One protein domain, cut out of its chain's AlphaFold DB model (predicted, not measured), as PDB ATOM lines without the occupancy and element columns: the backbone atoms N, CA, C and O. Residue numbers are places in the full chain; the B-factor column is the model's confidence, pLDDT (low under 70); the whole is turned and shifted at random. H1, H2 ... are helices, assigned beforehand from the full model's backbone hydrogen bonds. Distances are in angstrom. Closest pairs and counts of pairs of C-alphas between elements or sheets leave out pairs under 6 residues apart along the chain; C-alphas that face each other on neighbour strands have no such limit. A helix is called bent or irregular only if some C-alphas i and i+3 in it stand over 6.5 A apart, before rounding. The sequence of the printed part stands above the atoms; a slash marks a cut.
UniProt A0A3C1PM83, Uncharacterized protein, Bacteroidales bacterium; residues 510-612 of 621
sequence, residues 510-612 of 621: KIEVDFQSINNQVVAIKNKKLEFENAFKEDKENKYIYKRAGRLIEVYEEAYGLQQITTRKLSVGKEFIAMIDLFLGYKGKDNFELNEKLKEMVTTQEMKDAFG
ATOM      1  N   LYS A 510       3.064 -29.142  14.588       84.38
ATOM      2  CA  LYS A 510       1.922 -28.377  15.102       84.38
ATOM      3  C   LYS A 510       0.963 -27.972  13.979       84.38
ATOM      4  O   LYS A 510      -0.241 -28.144  14.137       84.38
ATOM      5  N   ILE A 511       1.490 -27.482  12.855       80.75
ATOM      6  CA  ILE A 511       0.690 -27.111  11.678       80.75
ATOM      7  C   ILE A 511      -0.092 -28.323  11.158       80.75
ATOM      8  O   ILE A 511      -1.285 -28.211  10.891       80.75
ATOM      9  N   GLU A 512       0.555 -29.484  11.060       82.62
ATOM     10  CA  GLU A 512      -0.076 -30.726  10.612       82.62
ATOM     11  C   GLU A 512      -1.228 -31.158  11.535       82.62
ATOM     12  O   GLU A 512      -2.321 -31.465  11.059       82.62
ATOM     13  N   VAL A 513      -1.026 -31.116  12.856       86.00
ATOM     14  CA  VAL A 513      -2.070 -31.435  13.849       86.00
ATOM     15  C   VAL A 513      -3.245 -30.458  13.766       86.00
ATOM     16  O   VAL A 513      -4.409 -30.877  13.788       86.00
ATOM     17  N   ASP A 514      -2.957 -29.161  13.655       83.56
ATOM     18  CA  ASP A 514      -3.974 -28.115  13.531       83.56
ATOM     19  C   ASP A 514      -4.794 -28.303  12.243       83.56
ATOM     20  O   ASP A 514      -6.026 -28.233  12.268       83.56
ATOM     21  N   PHE A 515      -4.131 -28.618  11.128       81.50
ATOM     22  CA  PHE A 515      -4.784 -28.905   9.854       81.50
ATOM     23  C   PHE A 515      -5.681 -30.141   9.921       81.50
ATOM     24  O   PHE A 515      -6.848 -30.064   9.537       81.50
ATOM     25  N   GLN A 516      -5.179 -31.263  10.446       85.25
ATOM     26  CA  GLN A 516      -5.974 -32.483  10.608       85.25
ATOM     27  C   GLN A 516      -7.214 -32.220  11.473       85.25
ATOM     28  O   GLN A 516      -8.317 -32.646  11.128       85.25
ATOM     29  N   SER A 517      -7.053 -31.462  12.560       88.31
ATOM     30  CA  SER A 517      -8.153 -31.095  13.456       88.31
ATOM     31  C   SER A 517      -9.227 -30.270  12.744       88.31
ATOM     32  O   SER A 517     -10.417 -30.561  12.883       88.31
ATOM     33  N   ILE A 518      -8.825 -29.268  11.955       84.88
ATOM     34  CA  ILE A 518      -9.767 -28.445  11.189       84.88
ATOM     35  C   ILE A 518     -10.442 -29.273  10.095       84.88
ATOM     36  O   ILE A 518     -11.660 -29.207   9.960       84.88
ATOM     37  N   ASN A 519      -9.696 -30.078   9.337       86.12
ATOM     38  CA  ASN A 519     -10.261 -30.888   8.260       86.12
ATOM     39  C   ASN A 519     -11.297 -31.894   8.789       86.12
ATOM     40  O   ASN A 519     -12.401 -31.991   8.254       86.12
ATOM     41  N   ASN A 520     -10.993 -32.571   9.900       90.12
ATOM     42  CA  ASN A 520     -11.939 -33.468  10.568       90.12
ATOM     43  C   ASN A 520     -13.218 -32.734  10.984       90.12
ATOM     44  O   ASN A 520     -14.322 -33.252  10.816       90.12
ATOM     45  N   GLN A 521     -13.082 -31.510  11.493       91.25
ATOM     46  CA  GLN A 521     -14.226 -30.696  11.877       91.25
ATOM     47  C   GLN A 521     -15.050 -30.227  10.671       91.25
ATOM     48  O   GLN A 521     -16.275 -30.278  10.732       91.25
ATOM     49  N   VAL A 522     -14.412 -29.827   9.567       89.62
ATOM     50  CA  VAL A 522     -15.092 -29.472   8.309       89.62
ATOM     51  C   VAL A 522     -15.908 -30.656   7.785       89.62
ATOM     52  O   VAL A 522     -17.078 -30.493   7.439       89.62
ATOM     53  N   VAL A 523     -15.326 -31.859   7.781       92.12
ATOM     54  CA  VAL A 523     -16.028 -33.093   7.395       92.12
ATOM     55  C   VAL A 523     -17.207 -33.369   8.331       92.12
ATOM     56  O   VAL A 523     -18.302 -33.673   7.860       92.12
ATOM     57  N   ALA A 524     -17.020 -33.217   9.646       93.94
ATOM     58  CA  ALA A 524     -18.084 -33.415  10.627       93.94
ATOM     59  C   ALA A 524     -19.250 -32.431  10.433       93.94
ATOM     60  O   ALA A 524     -20.401 -32.862  10.396       93.94
ATOM     61  N   ILE A 525     -18.962 -31.139  10.235       92.75
ATOM     62  CA  ILE A 525     -19.967 -30.105   9.937       92.75
ATOM     63  C   ILE A 525     -20.737 -30.465   8.663       92.75
ATOM     64  O   ILE A 525     -21.967 -30.464   8.670       92.75
ATOM     65  N   LYS A 526     -20.033 -30.831   7.583       94.94
ATOM     66  CA  LYS A 526     -20.657 -31.207   6.308       94.94
ATOM     67  C   LYS A 526     -21.596 -32.405   6.462       94.94
ATOM     68  O   LYS A 526     -22.716 -32.375   5.954       94.94
ATOM     69  N   ASN A 527     -21.161 -33.435   7.185       96.06
ATOM     70  CA  ASN A 527     -21.974 -34.623   7.442       96.06
ATOM     71  C   ASN A 527     -23.207 -34.288   8.290       96.06
ATOM     72  O   ASN A 527     -24.304 -34.736   7.969       96.06
ATOM     73  N   LYS A 528     -23.048 -33.461   9.330       96.12
ATOM     74  CA  LYS A 528     -24.147 -33.017  10.196       96.12
ATOM     75  C   LYS A 528     -25.173 -32.166   9.453       96.12
ATOM     76  O   LYS A 528     -26.371 -32.362   9.629       96.12
ATOM     77  N   LYS A 529     -24.723 -31.272   8.573       96.06
ATOM     78  CA  LYS A 529     -25.605 -30.481   7.705       96.06
ATOM     79  C   LYS A 529     -26.425 -31.378   6.775       96.06
ATOM     80  O   LYS A 529     -27.640 -31.227   6.701       96.06
ATOM     81  N   LEU A 530     -25.781 -32.359   6.140       96.44
ATOM     82  CA  LEU A 530     -26.466 -33.342   5.299       96.44
ATOM     83  C   LEU A 530     -27.477 -34.185   6.100       96.44
ATOM     84  O   LEU A 530     -28.577 -34.458   5.622       96.44
ATOM     85  N   GLU A 531     -27.125 -34.585   7.327       96.62
ATOM     86  CA  GLU A 531     -28.022 -35.292   8.249       96.62
ATOM     87  C   GLU A 531     -29.274 -34.457   8.566       96.62
ATOM     88  O   GLU A 531     -30.392 -34.967   8.481       96.62
ATOM     89  N   PHE A 532     -29.092 -33.169   8.871       97.00
ATOM     90  CA  PHE A 532     -30.182 -32.222   9.111       97.00
ATOM     91  C   PHE A 532     -31.084 -32.045   7.883       97.00
ATOM     92  O   PHE A 532     -32.307 -32.140   8.002       97.00
ATOM     93  N   GLU A 533     -30.503 -31.836   6.700       95.69
ATOM     94  CA  GLU A 533     -31.263 -31.695   5.454       95.69
ATOM     95  C   GLU A 533     -32.128 -32.932   5.189       95.69
ATOM     96  O   GLU A 533     -33.333 -32.812   4.974       95.69
ATOM     97  N   ASN A 534     -31.545 -34.127   5.292       95.25
ATOM     98  CA  ASN A 534     -32.274 -35.382   5.107       95.25
ATOM     99  C   ASN A 534     -33.362 -35.605   6.168       95.25
ATOM    100  O   ASN A 534     -34.369 -36.251   5.888       95.25
ATOM    101  N   ALA A 535     -33.163 -35.104   7.391       94.25
ATOM    102  CA  ALA A 535     -34.113 -35.268   8.483       94.25
ATOM    103  C   ALA A 535     -35.390 -34.438   8.311       94.25
ATOM    104  O   ALA A 535     -36.454 -34.918   8.691       94.25
ATOM    105  N   PHE A 536     -35.286 -33.221   7.771       94.50
ATOM    106  CA  PHE A 536     -36.369 -32.235   7.833       94.50
ATOM    107  C   PHE A 536     -36.897 -31.761   6.474       94.50
ATOM    108  O   PHE A 536     -37.979 -31.180   6.425       94.50
ATOM    109  N   LYS A 537     -36.185 -32.001   5.365       92.56
ATOM    110  CA  LYS A 537     -36.572 -31.488   4.036       92.56
ATOM    111  C   LYS A 537     -37.980 -31.908   3.597       92.56
ATOM    112  O   LYS A 537     -38.682 -31.114   2.976       92.56
ATOM    113  N   GLU A 538     -38.391 -33.127   3.941       91.94
ATOM    114  CA  GLU A 538     -39.715 -33.679   3.614       91.94
ATOM    115  C   GLU A 538     -40.696 -33.648   4.812       91.94
ATOM    116  O   GLU A 538     -41.837 -34.099   4.694       91.94
ATOM    117  N   ASP A 539     -40.282 -33.102   5.965       90.69
ATOM    118  CA  ASP A 539     -41.097 -33.009   7.183       90.69
ATOM    119  C   ASP A 539     -42.019 -31.778   7.126       90.69
ATOM    120  O   ASP A 539     -41.627 -30.636   7.385       90.69
ATOM    121  N   LYS A 540     -43.283 -32.014   6.757       87.50
ATOM    122  CA  LYS A 540     -44.291 -30.953   6.619       87.50
ATOM    123  C   LYS A 540     -44.758 -30.389   7.961       87.50
ATOM    124  O   LYS A 540     -45.161 -29.225   7.993       87.50
ATOM    125  N   GLU A 541     -44.710 -31.176   9.033       86.88
ATOM    126  CA  GLU A 541     -45.173 -30.771  10.366       86.88
ATOM    127  C   GLU A 541     -44.190 -29.776  10.992       86.88
ATOM    128  O   GLU A 541     -44.601 -28.773  11.573       86.88
ATOM    129  N   ASN A 542     -42.893 -29.960  10.744       90.19
ATOM    130  CA  ASN A 542     -41.817 -29.111  11.260       90.19
ATOM    131  C   ASN A 542     -41.243 -28.136  10.211       90.19
ATOM    132  O   ASN A 542     -40.077 -27.735  10.274       90.19
ATOM    133  N   LYS A 543     -42.058 -27.714   9.233       91.25
ATOM    134  CA  LYS A 543     -41.616 -26.864   8.110       91.25
ATOM    135  C   LYS A 543     -40.926 -25.562   8.546       91.25
ATOM    136  O   LYS A 543     -39.966 -25.135   7.897       91.25
ATOM    137  N   TYR A 544     -41.413 -24.888   9.592       92.69
ATOM    138  CA  TYR A 544     -40.794 -23.640  10.058       92.69
ATOM    139  C   TYR A 544     -39.535 -23.902  10.882       92.69
ATOM    140  O   TYR A 544     -38.598 -23.115  10.769       92.69
ATOM    141  N   ILE A 545     -39.437 -25.036  11.585       92.75
ATOM    142  CA  ILE A 545     -38.169 -25.493  12.170       92.75
ATOM    143  C   ILE A 545     -37.124 -25.666  11.069       92.75
ATOM    144  O   ILE A 545     -36.101 -24.991  11.133       92.75
ATOM    145  N   TYR A 546     -37.404 -26.440  10.010       94.06
ATOM    146  CA  TYR A 546     -36.483 -26.618   8.877       94.06
ATOM    147  C   TYR A 546     -36.010 -25.280   8.294       94.06
ATOM    148  O   TYR A 546     -34.813 -25.042   8.134       94.06
ATOM    149  N   LYS A 547     -36.952 -24.365   8.029       92.62
ATOM    150  CA  LYS A 547     -36.659 -23.065   7.410       92.62
ATOM    151  C   LYS A 547     -35.819 -22.152   8.308       92.62
ATOM    152  O   LYS A 547     -34.924 -21.473   7.807       92.62
ATOM    153  N   ARG A 548     -36.125 -22.068   9.608       94.06
ATOM    154  CA  ARG A 548     -35.413 -21.174  10.540       94.06
ATOM    155  C   ARG A 548     -34.079 -21.766  10.989       94.06
ATOM    156  O   ARG A 548     -33.084 -21.049  10.987       94.06
ATOM    157  N   ALA A 549     -34.032 -23.067  11.271       93.38
ATOM    158  CA  ALA A 549     -32.792 -23.788  11.547       93.38
ATOM    159  C   ALA A 549     -31.835 -23.744  10.345       93.38
ATOM    160  O   ALA A 549     -30.658 -23.460  10.531       93.38
ATOM    161  N   GLY A 550     -32.334 -23.908   9.113       93.25
ATOM    162  CA  GLY A 550     -31.530 -23.769   7.892       93.25
ATOM    163  C   GLY A 550     -30.863 -22.395   7.762       93.25
ATOM    164  O   GLY A 550     -29.663 -22.324   7.516       93.25
ATOM    165  N   ARG A 551     -31.596 -21.305   8.042       91.06
ATOM    166  CA  ARG A 551     -31.009 -19.951   8.090       91.06
ATOM    167  C   ARG A 551     -29.933 -19.821   9.164       91.06
ATOM    168  O   ARG A 551     -28.889 -19.229   8.917       91.06
ATOM    169  N   LEU A 552     -30.169 -20.366  10.360       90.50
ATOM    170  CA  LEU A 552     -29.161 -20.359  11.421       90.50
ATOM    171  C   LEU A 552     -27.926 -21.189  11.041       90.50
ATOM    172  O   LEU A 552     -26.815 -20.787  11.366       90.50
ATOM    173  N   ILE A 553     -28.090 -22.300  10.318       93.12
ATOM    174  CA  ILE A 553     -26.979 -23.102   9.788       93.12
ATOM    175  C   ILE A 553     -26.134 -22.293   8.802       93.12
ATOM    176  O   ILE A 553     -24.919 -22.279   8.959       93.12
ATOM    177  N   GLU A 554     -26.747 -21.587   7.849       91.19
ATOM    178  CA  GLU A 554     -26.027 -20.706   6.909       91.19
ATOM    179  C   GLU A 554     -25.227 -19.627   7.653       91.19
ATOM    180  O   GLU A 554     -24.045 -19.419   7.389       91.19
ATOM    181  N   VAL A 555     -25.848 -19.005   8.655       88.56
ATOM    182  CA  VAL A 555     -25.231 -17.964   9.486       88.56
ATOM    183  C   VAL A 555     -24.034 -18.505  10.287       88.56
ATOM    184  O   VAL A 555     -22.981 -17.868  10.347       88.56
ATOM    185  N   TYR A 556     -24.144 -19.694  10.887       89.00
ATOM    186  CA  TYR A 556     -23.021 -20.332  11.589       89.00
ATOM    187  C   TYR A 556     -21.927 -20.829  10.634       89.00
ATOM    188  O   TYR A 556     -20.750 -20.790  10.992       89.00
ATOM    189  N   GLU A 557     -22.286 -21.273   9.429       90.38
ATOM    190  CA  GLU A 557     -21.340 -21.675   8.385       90.38
ATOM    191  C   GLU A 557     -20.486 -20.491   7.927       90.38
ATOM    192  O   GLU A 557     -19.259 -20.603   7.869       90.38
ATOM    193  N   GLU A 558     -21.107 -19.332   7.708       87.25
ATOM    194  CA  GLU A 558     -20.408 -18.083   7.408       87.25
ATOM    195  C   GLU A 558     -19.502 -17.656   8.571       87.25
ATOM    196  O   GLU A 558     -18.302 -17.429   8.383       87.25
ATOM    197  N   ALA A 559     -20.026 -17.642   9.802       84.62
ATOM    198  CA  ALA A 559     -19.246 -17.292  10.989       84.62
ATOM    199  C   ALA A 559     -18.042 -18.225  11.203       84.62
ATOM    200  O   ALA A 559     -16.965 -17.758  11.590       84.62
ATOM    201  N   TYR A 560     -18.200 -19.526  10.935       87.62
ATOM    202  CA  TYR A 560     -17.119 -20.511  10.949       87.62
ATOM    203  C   TYR A 560     -16.094 -20.237   9.843       87.62
ATOM    204  O   TYR A 560     -14.884 -20.268  10.100       87.62
ATOM    205  N   GLY A 561     -16.558 -19.937   8.626       82.88
ATOM    206  CA  GLY A 561     -15.735 -19.571   7.473       82.88
ATOM    207  C   GLY A 561     -14.828 -18.373   7.756       82.88
ATOM    208  O   GLY A 561     -13.627 -18.446   7.490       82.88
ATOM    209  N   LEU A 562     -15.371 -17.338   8.404       83.44
ATOM    210  CA  LEU A 562     -14.675 -16.089   8.727       83.44
ATOM    211  C   LEU A 562     -13.620 -16.209   9.842       83.44
ATOM    212  O   LEU A 562     -12.755 -15.338   9.950       83.44
ATOM    213  N   GLN A 563     -13.632 -17.265  10.671       84.06
ATOM    214  CA  GLN A 563     -12.640 -17.404  11.746       84.06
ATOM    215  C   GLN A 563     -11.225 -17.661  11.205       84.06
ATOM    216  O   GLN A 563     -10.951 -18.708  10.607       84.06
ATOM    217  N   GLN A 564     -10.319 -16.725  11.514       75.75
ATOM    218  CA  GLN A 564      -8.905 -16.741  11.110       75.75
ATOM    219  C   GLN A 564      -7.947 -17.293  12.183       75.75
ATOM    220  O   GLN A 564      -6.790 -17.583  11.900       75.75
ATOM    221  N   ILE A 565      -8.402 -17.447  13.429       80.75
ATOM    222  CA  ILE A 565      -7.578 -17.979  14.525       80.75
ATOM    223  C   ILE A 565      -7.927 -19.452  14.718       80.75
ATOM    224  O   ILE A 565      -9.077 -19.758  15.025       80.75
ATOM    225  N   THR A 566      -6.952 -20.356  14.585       80.88
ATOM    226  CA  THR A 566      -7.160 -21.816  14.652       80.88
ATOM    227  C   THR A 566      -7.951 -22.257  15.881       80.88
ATOM    228  O   THR A 566      -8.968 -22.935  15.752       80.88
ATOM    229  N   THR A 567      -7.535 -21.834  17.077       83.75
ATOM    230  CA  THR A 567      -8.205 -22.202  18.337       83.75
ATOM    231  C   THR A 567      -9.654 -21.723  18.373       83.75
ATOM    232  O   THR A 567     -10.546 -22.466  18.780       83.75
ATOM    233  N   ARG A 568      -9.910 -20.507  17.879       84.06
ATOM    234  CA  ARG A 568     -11.256 -19.935  17.798       84.06
ATOM    235  C   ARG A 568     -12.106 -20.631  16.739       84.06
ATOM    236  O   ARG A 568     -13.252 -20.950  17.023       84.06
ATOM    237  N   LYS A 569     -11.549 -20.931  15.561       86.69
ATOM    238  CA  LYS A 569     -12.225 -21.683  14.491       86.69
ATOM    239  C   LYS A 569     -12.656 -23.058  14.994       86.69
ATOM    240  O   LYS A 569     -13.826 -23.401  14.874       86.69
ATOM    241  N   LEU A 570     -11.751 -23.787  15.653       87.31
ATOM    242  CA  LEU A 570     -12.061 -25.076  16.275       87.31
ATOM    243  C   LEU A 570     -13.151 -24.962  17.353       87.31
ATOM    244  O   LEU A 570     -14.005 -25.843  17.433       87.31
ATOM    245  N   SER A 571     -13.167 -23.894  18.158       88.06
ATOM    246  CA  SER A 571     -14.248 -23.642  19.125       88.06
ATOM    247  C   SER A 571     -15.588 -23.401  18.425       88.06
ATOM    248  O   SER A 571     -16.553 -24.112  18.693       88.06
ATOM    249  N   VAL A 572     -15.627 -22.475  17.460       87.19
ATOM    250  CA  VAL A 572     -16.844 -22.130  16.706       87.19
ATOM    251  C   VAL A 572     -17.395 -23.343  15.961       87.19
ATOM    252  O   VAL A 572     -18.599 -23.562  15.959       87.19
ATOM    253  N   GLY A 573     -16.541 -24.187  15.379       90.06
ATOM    254  CA  GLY A 573     -17.003 -25.398  14.701       90.06
ATOM    255  C   GLY A 573     -17.594 -26.446  15.649       90.06
ATOM    256  O   GLY A 573     -18.531 -27.140  15.266       90.06
ATOM    257  N   LYS A 574     -17.106 -26.554  16.896       90.94
ATOM    258  CA  LYS A 574     -17.719 -27.433  17.911       90.94
ATOM    259  C   LYS A 574     -19.109 -26.932  18.284       90.94
ATOM    260  O   LYS A 574     -20.038 -27.725  18.379       90.94
ATOM    261  N   GLU A 575     -19.246 -25.622  18.459       88.19
ATOM    262  CA  GLU A 575     -20.533 -24.986  18.741       88.19
ATOM    263  C   GLU A 575     -21.503 -25.123  17.565       88.19
ATOM    264  O   GLU A 575     -22.679 -25.401  17.776       88.19
ATOM    265  N   PHE A 576     -21.010 -24.991  16.331       92.12
ATOM    266  CA  PHE A 576     -21.808 -25.188  15.126       92.12
ATOM    267  C   PHE A 576     -22.351 -26.622  15.047       92.12
ATOM    268  O   PHE A 576     -23.553 -26.814  14.874       92.12
ATOM    269  N   ILE A 577     -21.500 -27.631  15.260       93.00
ATOM    270  CA  ILE A 577     -21.935 -29.036  15.317       93.00
ATOM    271  C   ILE A 577     -22.995 -29.233  16.411       93.00
ATOM    272  O   ILE A 577     -24.053 -29.789  16.130       93.00
ATOM    273  N   ALA A 578     -22.753 -28.721  17.621       91.44
ATOM    274  CA  ALA A 578     -23.690 -28.844  18.740       91.44
ATOM    275  C   ALA A 578     -25.047 -28.171  18.462       91.44
ATOM    276  O   ALA A 578     -26.089 -28.663  18.892       91.44
ATOM    277  N   MET A 579     -25.048 -27.058  17.726       92.12
ATOM    278  CA  MET A 579     -26.270 -26.389  17.291       92.12
ATOM    279  C   MET A 579     -27.044 -27.237  16.267       92.12
ATOM    280  O   MET A 579     -28.260 -27.377  16.395       92.12
ATOM    281  N   ILE A 580     -26.365 -27.866  15.300       94.00
ATOM    282  CA  ILE A 580     -27.037 -28.783  14.363       94.00
ATOM    283  C   ILE A 580     -27.614 -29.988  15.122       94.00
ATOM    284  O   ILE A 580     -28.741 -30.400  14.851       94.00
ATOM    285  N   ASP A 581     -26.885 -30.520  16.106       94.38
ATOM    286  CA  ASP A 581     -27.362 -31.612  16.963       94.38
ATOM    287  C   ASP A 581     -28.610 -31.217  17.772       94.38
ATOM    288  O   ASP A 581     -29.550 -32.007  17.878       94.38
ATOM    289  N   LEU A 582     -28.670 -29.983  18.288       93.56
ATOM    290  CA  LEU A 582     -29.874 -29.438  18.926       93.56
ATOM    291  C   LEU A 582     -31.067 -29.470  17.962       93.56
ATOM    292  O   LEU A 582     -32.149 -29.918  18.341       93.56
ATOM    293  N   PHE A 583     -30.870 -29.040  16.712       94.19
ATOM    294  CA  PHE A 583     -31.930 -29.047  15.705       94.19
ATOM    295  C   PHE A 583     -32.389 -30.457  15.343       94.19
ATOM    296  O   PHE A 583     -33.589 -30.724  15.311       94.19
ATOM    297  N   LEU A 584     -31.447 -31.378  15.138       94.38
ATOM    298  CA  LEU A 584     -31.733 -32.799  14.929       94.38
ATOM    299  C   LEU A 584     -32.555 -33.400  16.079       94.38
ATOM    300  O   LEU A 584     -33.386 -34.276  15.844       94.38
ATOM    301  N   GLY A 585     -32.401 -32.882  17.301       92.56
ATOM    302  CA  GLY A 585     -33.176 -33.280  18.475       92.56
ATOM    303  C   GLY A 585     -34.687 -33.022  18.394       92.56
ATOM    304  O   GLY A 585     -35.422 -33.608  19.192       92.56
ATOM    305  N   TYR A 586     -35.171 -32.193  17.463       91.94
ATOM    306  CA  TYR A 586     -36.608 -31.961  17.236       91.94
ATOM    307  C   TYR A 586     -37.247 -32.964  16.269       91.94
ATOM    308  O   TYR A 586     -38.472 -33.024  16.164       91.94
ATOM    309  N   LYS A 587     -36.437 -33.764  15.568       91.38
ATOM    310  CA  LYS A 587     -36.914 -34.729  14.576       91.38
ATOM    311  C   LYS A 587     -37.873 -35.739  15.215       91.38
ATOM    312  O   LYS A 587     -37.548 -36.345  16.234       91.38
ATOM    313  N   GLY A 588     -39.027 -35.957  14.580       84.19
ATOM    314  CA  GLY A 588     -40.008 -36.966  15.004       84.19
ATOM    315  C   GLY A 588     -40.726 -36.656  16.323       84.19
ATOM    316  O   GLY A 588     -41.321 -37.558  16.907       84.19
ATOM    317  N   LYS A 589     -40.653 -35.409  16.807       86.19
ATOM    318  CA  LYS A 589     -41.406 -34.912  17.966       86.19
ATOM    319  C   LYS A 589     -42.552 -34.013  17.507       86.19
ATOM    320  O   LYS A 589     -42.449 -33.369  16.465       86.19
ATOM    321  N   ASP A 590     -43.600 -33.933  18.322       84.69
ATOM    322  CA  ASP A 590     -44.619 -32.894  18.181       84.69
ATOM    323  C   ASP A 590     -44.041 -31.561  18.671       84.69
ATOM    324  O   ASP A 590     -43.784 -31.375  19.862       84.69
ATOM    325  N   ASN A 591     -43.789 -30.651  17.731       91.06
ATOM    326  CA  ASN A 591     -43.239 -29.328  18.009       91.06
ATOM    327  C   ASN A 591     -44.209 -28.212  17.603       91.06
ATOM    328  O   ASN A 591     -43.756 -27.113  17.273       91.06
ATOM    329  N   PHE A 592     -45.522 -28.472  17.592       89.31
ATOM    330  CA  PHE A 592     -46.530 -27.538  17.083       89.31
ATOM    331  C   PHE A 592     -46.371 -26.105  17.629       89.31
ATOM    332  O   PHE A 592     -46.280 -25.157  16.850       89.31
ATOM    333  N   GLU A 593     -46.242 -25.939  18.952       89.38
ATOM    334  CA  GLU A 593     -46.083 -24.615  19.580       89.38
ATOM    335  C   GLU A 593     -44.817 -23.876  19.128       89.38
ATOM    336  O   GLU A 593     -44.843 -22.669  18.878       89.38
ATOM    337  N   LEU A 594     -43.692 -24.588  19.032       90.12
ATOM    338  CA  LEU A 594     -42.425 -24.012  18.590       90.12
ATOM    339  C   LEU A 594     -42.493 -23.646  17.102       90.12
ATOM    340  O   LEU A 594     -42.031 -22.579  16.701       90.12
ATOM    341  N   ASN A 595     -43.099 -24.507  16.289       90.06
ATOM    342  CA  ASN A 595     -43.236 -24.321  14.850       90.06
ATOM    343  C   ASN A 595     -44.143 -23.124  14.507       90.06
ATOM    344  O   ASN A 595     -43.796 -22.349  13.616       90.06
ATOM    345  N   GLU A 596     -45.241 -22.911  15.245       91.00
ATOM    346  CA  GLU A 596     -46.068 -21.704  15.100       91.00
ATOM    347  C   GLU A 596     -45.327 -20.442  15.571       91.00
ATOM    348  O   GLU A 596     -45.321 -19.448  14.848       91.00
ATOM    349  N   LYS A 597     -44.603 -20.482  16.703       90.81
ATOM    350  CA  LYS A 597     -43.765 -19.345  17.148       90.81
ATOM    351  C   LYS A 597     -42.727 -18.936  16.096       90.81
ATOM    352  O   LYS A 597     -42.533 -17.752  15.840       90.81
ATOM    353  N   LEU A 598     -42.081 -19.903  15.442       92.12
ATOM    354  CA  LEU A 598     -41.047 -19.670  14.421       92.12
ATOM    355  C   LEU A 598     -41.581 -19.076  13.102       92.12
ATOM    356  O   LEU A 598     -40.796 -18.622  12.256       92.12
ATOM    357  N   LYS A 599     -42.900 -19.081  12.888       91.56
ATOM    358  CA  LYS A 599     -43.543 -18.561  11.675       91.56
ATOM    359  C   LYS A 599     -43.345 -17.058  11.526       91.56
ATOM    360  O   LYS A 599     -42.969 -16.608  10.443       91.56
ATOM    361  N   GLU A 600     -43.515 -16.323  12.620       88.12
ATOM    362  CA  GLU A 600     -43.490 -14.856  12.655       88.12
ATOM    363  C   GLU A 600     -42.079 -14.278  12.840       88.12
ATOM    364  O   GLU A 600     -41.850 -13.114  12.533       88.12
ATOM    365  N   MET A 601     -41.107 -15.098  13.251       89.00
ATOM    366  CA  MET A 601     -39.736 -14.649  13.511       89.00
ATOM    367  C   MET A 601     -39.000 -14.255  12.234       89.00
ATOM    368  O   MET A 601     -39.009 -14.979  11.231       89.00
ATOM    369  N   VAL A 602     -38.298 -13.127  12.270       83.56
ATOM    370  CA  VAL A 602     -37.607 -12.575  11.096       83.56
ATOM    371  C   VAL A 602     -36.117 -12.417  11.345       83.56
ATOM    372  O   VAL A 602     -35.333 -12.613  10.415       83.56
ATOM    373  N   THR A 603     -35.728 -12.141  12.588       87.12
ATOM    374  CA  THR A 603     -34.341 -11.883  12.976       87.12
ATOM    375  C   THR A 603     -33.636 -13.142  13.483       87.12
ATOM    376  O   THR A 603     -34.249 -14.061  14.026       87.12
ATOM    377  N   THR A 604     -32.312 -13.175  13.338       85.94
ATOM    378  CA  THR A 604     -31.456 -14.254  13.857       85.94
ATOM    379  C   THR A 604     -31.588 -14.405  15.378       85.94
ATOM    380  O   THR A 604     -31.522 -15.522  15.886       85.94
ATOM    381  N   GLN A 605     -31.790 -13.300  16.106       84.88
ATOM    382  CA  GLN A 605     -31.907 -13.314  17.565       84.88
ATOM    383  C   GLN A 605     -33.223 -13.944  18.027       84.88
ATOM    384  O   GLN A 605     -33.191 -14.853  18.849       84.88
ATOM    385  N   GLU A 606     -34.352 -13.564  17.423       88.12
ATOM    386  CA  GLU A 606     -35.652 -14.182  17.723       88.12
ATOM    387  C   GLU A 606     -35.615 -15.699  17.500       88.12
ATOM    388  O   GLU A 606     -36.088 -16.466  18.337       88.12
ATOM    389  N   MET A 607     -34.996 -16.146  16.397       89.94
ATOM    390  CA  MET A 607     -34.851 -17.576  16.103       89.94
ATOM    391  C   MET A 607     -34.012 -18.291  17.169       89.94
ATOM    392  O   MET A 607     -34.398 -19.365  17.628       89.94
ATOM    393  N   LYS A 608     -32.881 -17.707  17.591       87.44
ATOM    394  CA  LYS A 608     -32.034 -18.274  18.655       87.44
ATOM    395  C   LYS A 608     -32.781 -18.390  19.977       87.44
ATOM    396  O   LYS A 608     -32.691 -19.438  20.616       87.44
ATOM    397  N   ASP A 609     -33.528 -17.356  20.352       87.81
ATOM    398  CA  ASP A 609     -34.299 -17.329  21.594       87.81
ATOM    399  C   ASP A 609     -35.388 -18.415  21.584       87.81
ATOM    400  O   ASP A 609     -35.542 -19.135  22.571       87.81
ATOM    401  N   ALA A 610     -36.068 -18.624  20.447       89.88
ATOM    402  CA  ALA A 610     -37.031 -19.720  20.274       89.88
ATOM    403  C   ALA A 610     -36.403 -21.108  20.451       89.88
ATOM    404  O   ALA A 610     -36.996 -21.975  21.093       89.88
ATOM    405  N   PHE A 611     -35.213 -21.326  19.889       89.75
ATOM    406  CA  PHE A 611     -34.488 -22.591  20.022       89.75
ATOM    407  C   PHE A 611     -33.740 -22.728  21.360       89.75
ATOM    408  O   PHE A 611     -33.121 -23.760  21.613       89.75
ATOM    409  N   GLY A 612     -33.774 -21.714  22.232       87.31
ATOM    410  CA  GLY A 612     -33.067 -21.728  23.515       87.31
ATOM    411  C   GLY A 612     -31.539 -21.676  23.387       87.31
ATOM    412  O   GLY A 612     -30.826 -22.132  24.285       87.31
TER     413      GLY A 612
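What this domain is: This is residues 510 to 612 of the 621 residues of an uncharacterized protein of Bacteroidales bacterium (UniProt A0A3C1PM83). Three long helices, H1, H2 and H3, run side by side in an up-and-down bundle, each against the one before it, and a small hairpin of two short helices, H4 and H5, packs on the first part of H2. H3 lies along H1 and H2, while H1 and H2 meet near the end of H1 and the beginning of H2. The printed part has 103 residues with five named helices in the order H1, H2, H3, H4, H5 and no named strand, and its class is all helix. It is only just compact, close to loose, with a radius of gyration of the C-alphas of 14.9 A, and its elongated outline spans 48 by 25 by 16 A.

Where its parts are: Find C-alpha 510 at (1.922, -28.377, 15.102); from there H1, residues 510 to 536, runs 39.2 A to C-alpha 536 at (-36.369, -32.235, 7.833). Then look for H2 at residues 543 to 562, 29.0 A long, and for H3 at residues 566 to 584, 26.9 A long. H4 follows at residues 592 to 600; it is neither bent nor irregular, but only just: C-alphas 597 and 600 are 6.4 A apart. H5, residues 604 to 610, ends at C-alpha 610 at (-37.031, -19.720, 20.274).

How they stand to each other: Begin with H2, the hub, which touches the four other helices. H1 and H2, a helical hairpin, only just touch, with 3 pairs of C-alphas within 8 A; residues 529 to 536 of H1 alone take part, and the closest C-alphas, of Phe 536 and Tyr 546, are 5.7 A apart. H2 and H3 touch as a helical hairpin at a shallow tilt of 6 degrees, opposite ways, with the C-alphas of Tyr 560 and Val 572 closest at 6.0 A. H1 touches H3 at a shallow tilt of 18 degrees, the same way, with the C-alphas of Ile 525 and Ile 577 closest at 5.8 A. At residues 543 to 548 alone H2 touches H4, at a steep tilt of 63 degrees; the closest C-alphas, of Tyr 544 and Asn 595, are 5.4 A apart. At residues 548 to 552 alone H2 touches H5, at a steep tilt of 51 degrees; the closest C-alphas, of Arg 548 and Met 607, are 6.6 A apart. H4 and H5 are a helical hairpin, with the C-alphas of Leu 598 and Met 607 closest at 6.8 A. H3 is apart from H4 and from H5. In H1, H2, H3 and H5 every O i to N i+4 pair is within hydrogen-bond range; in H4 it is 4 of 5.

The domain as a whole: The two C-alphas farthest apart, those of Lys 510 and Phe 592, are 48.5 A from each other. The printed part has no cut and no long link. The links from H2 to H3 and from H4 to H5 are tight. The mean pLDDT of the printed part is 89.5, and no printed residue is under 70.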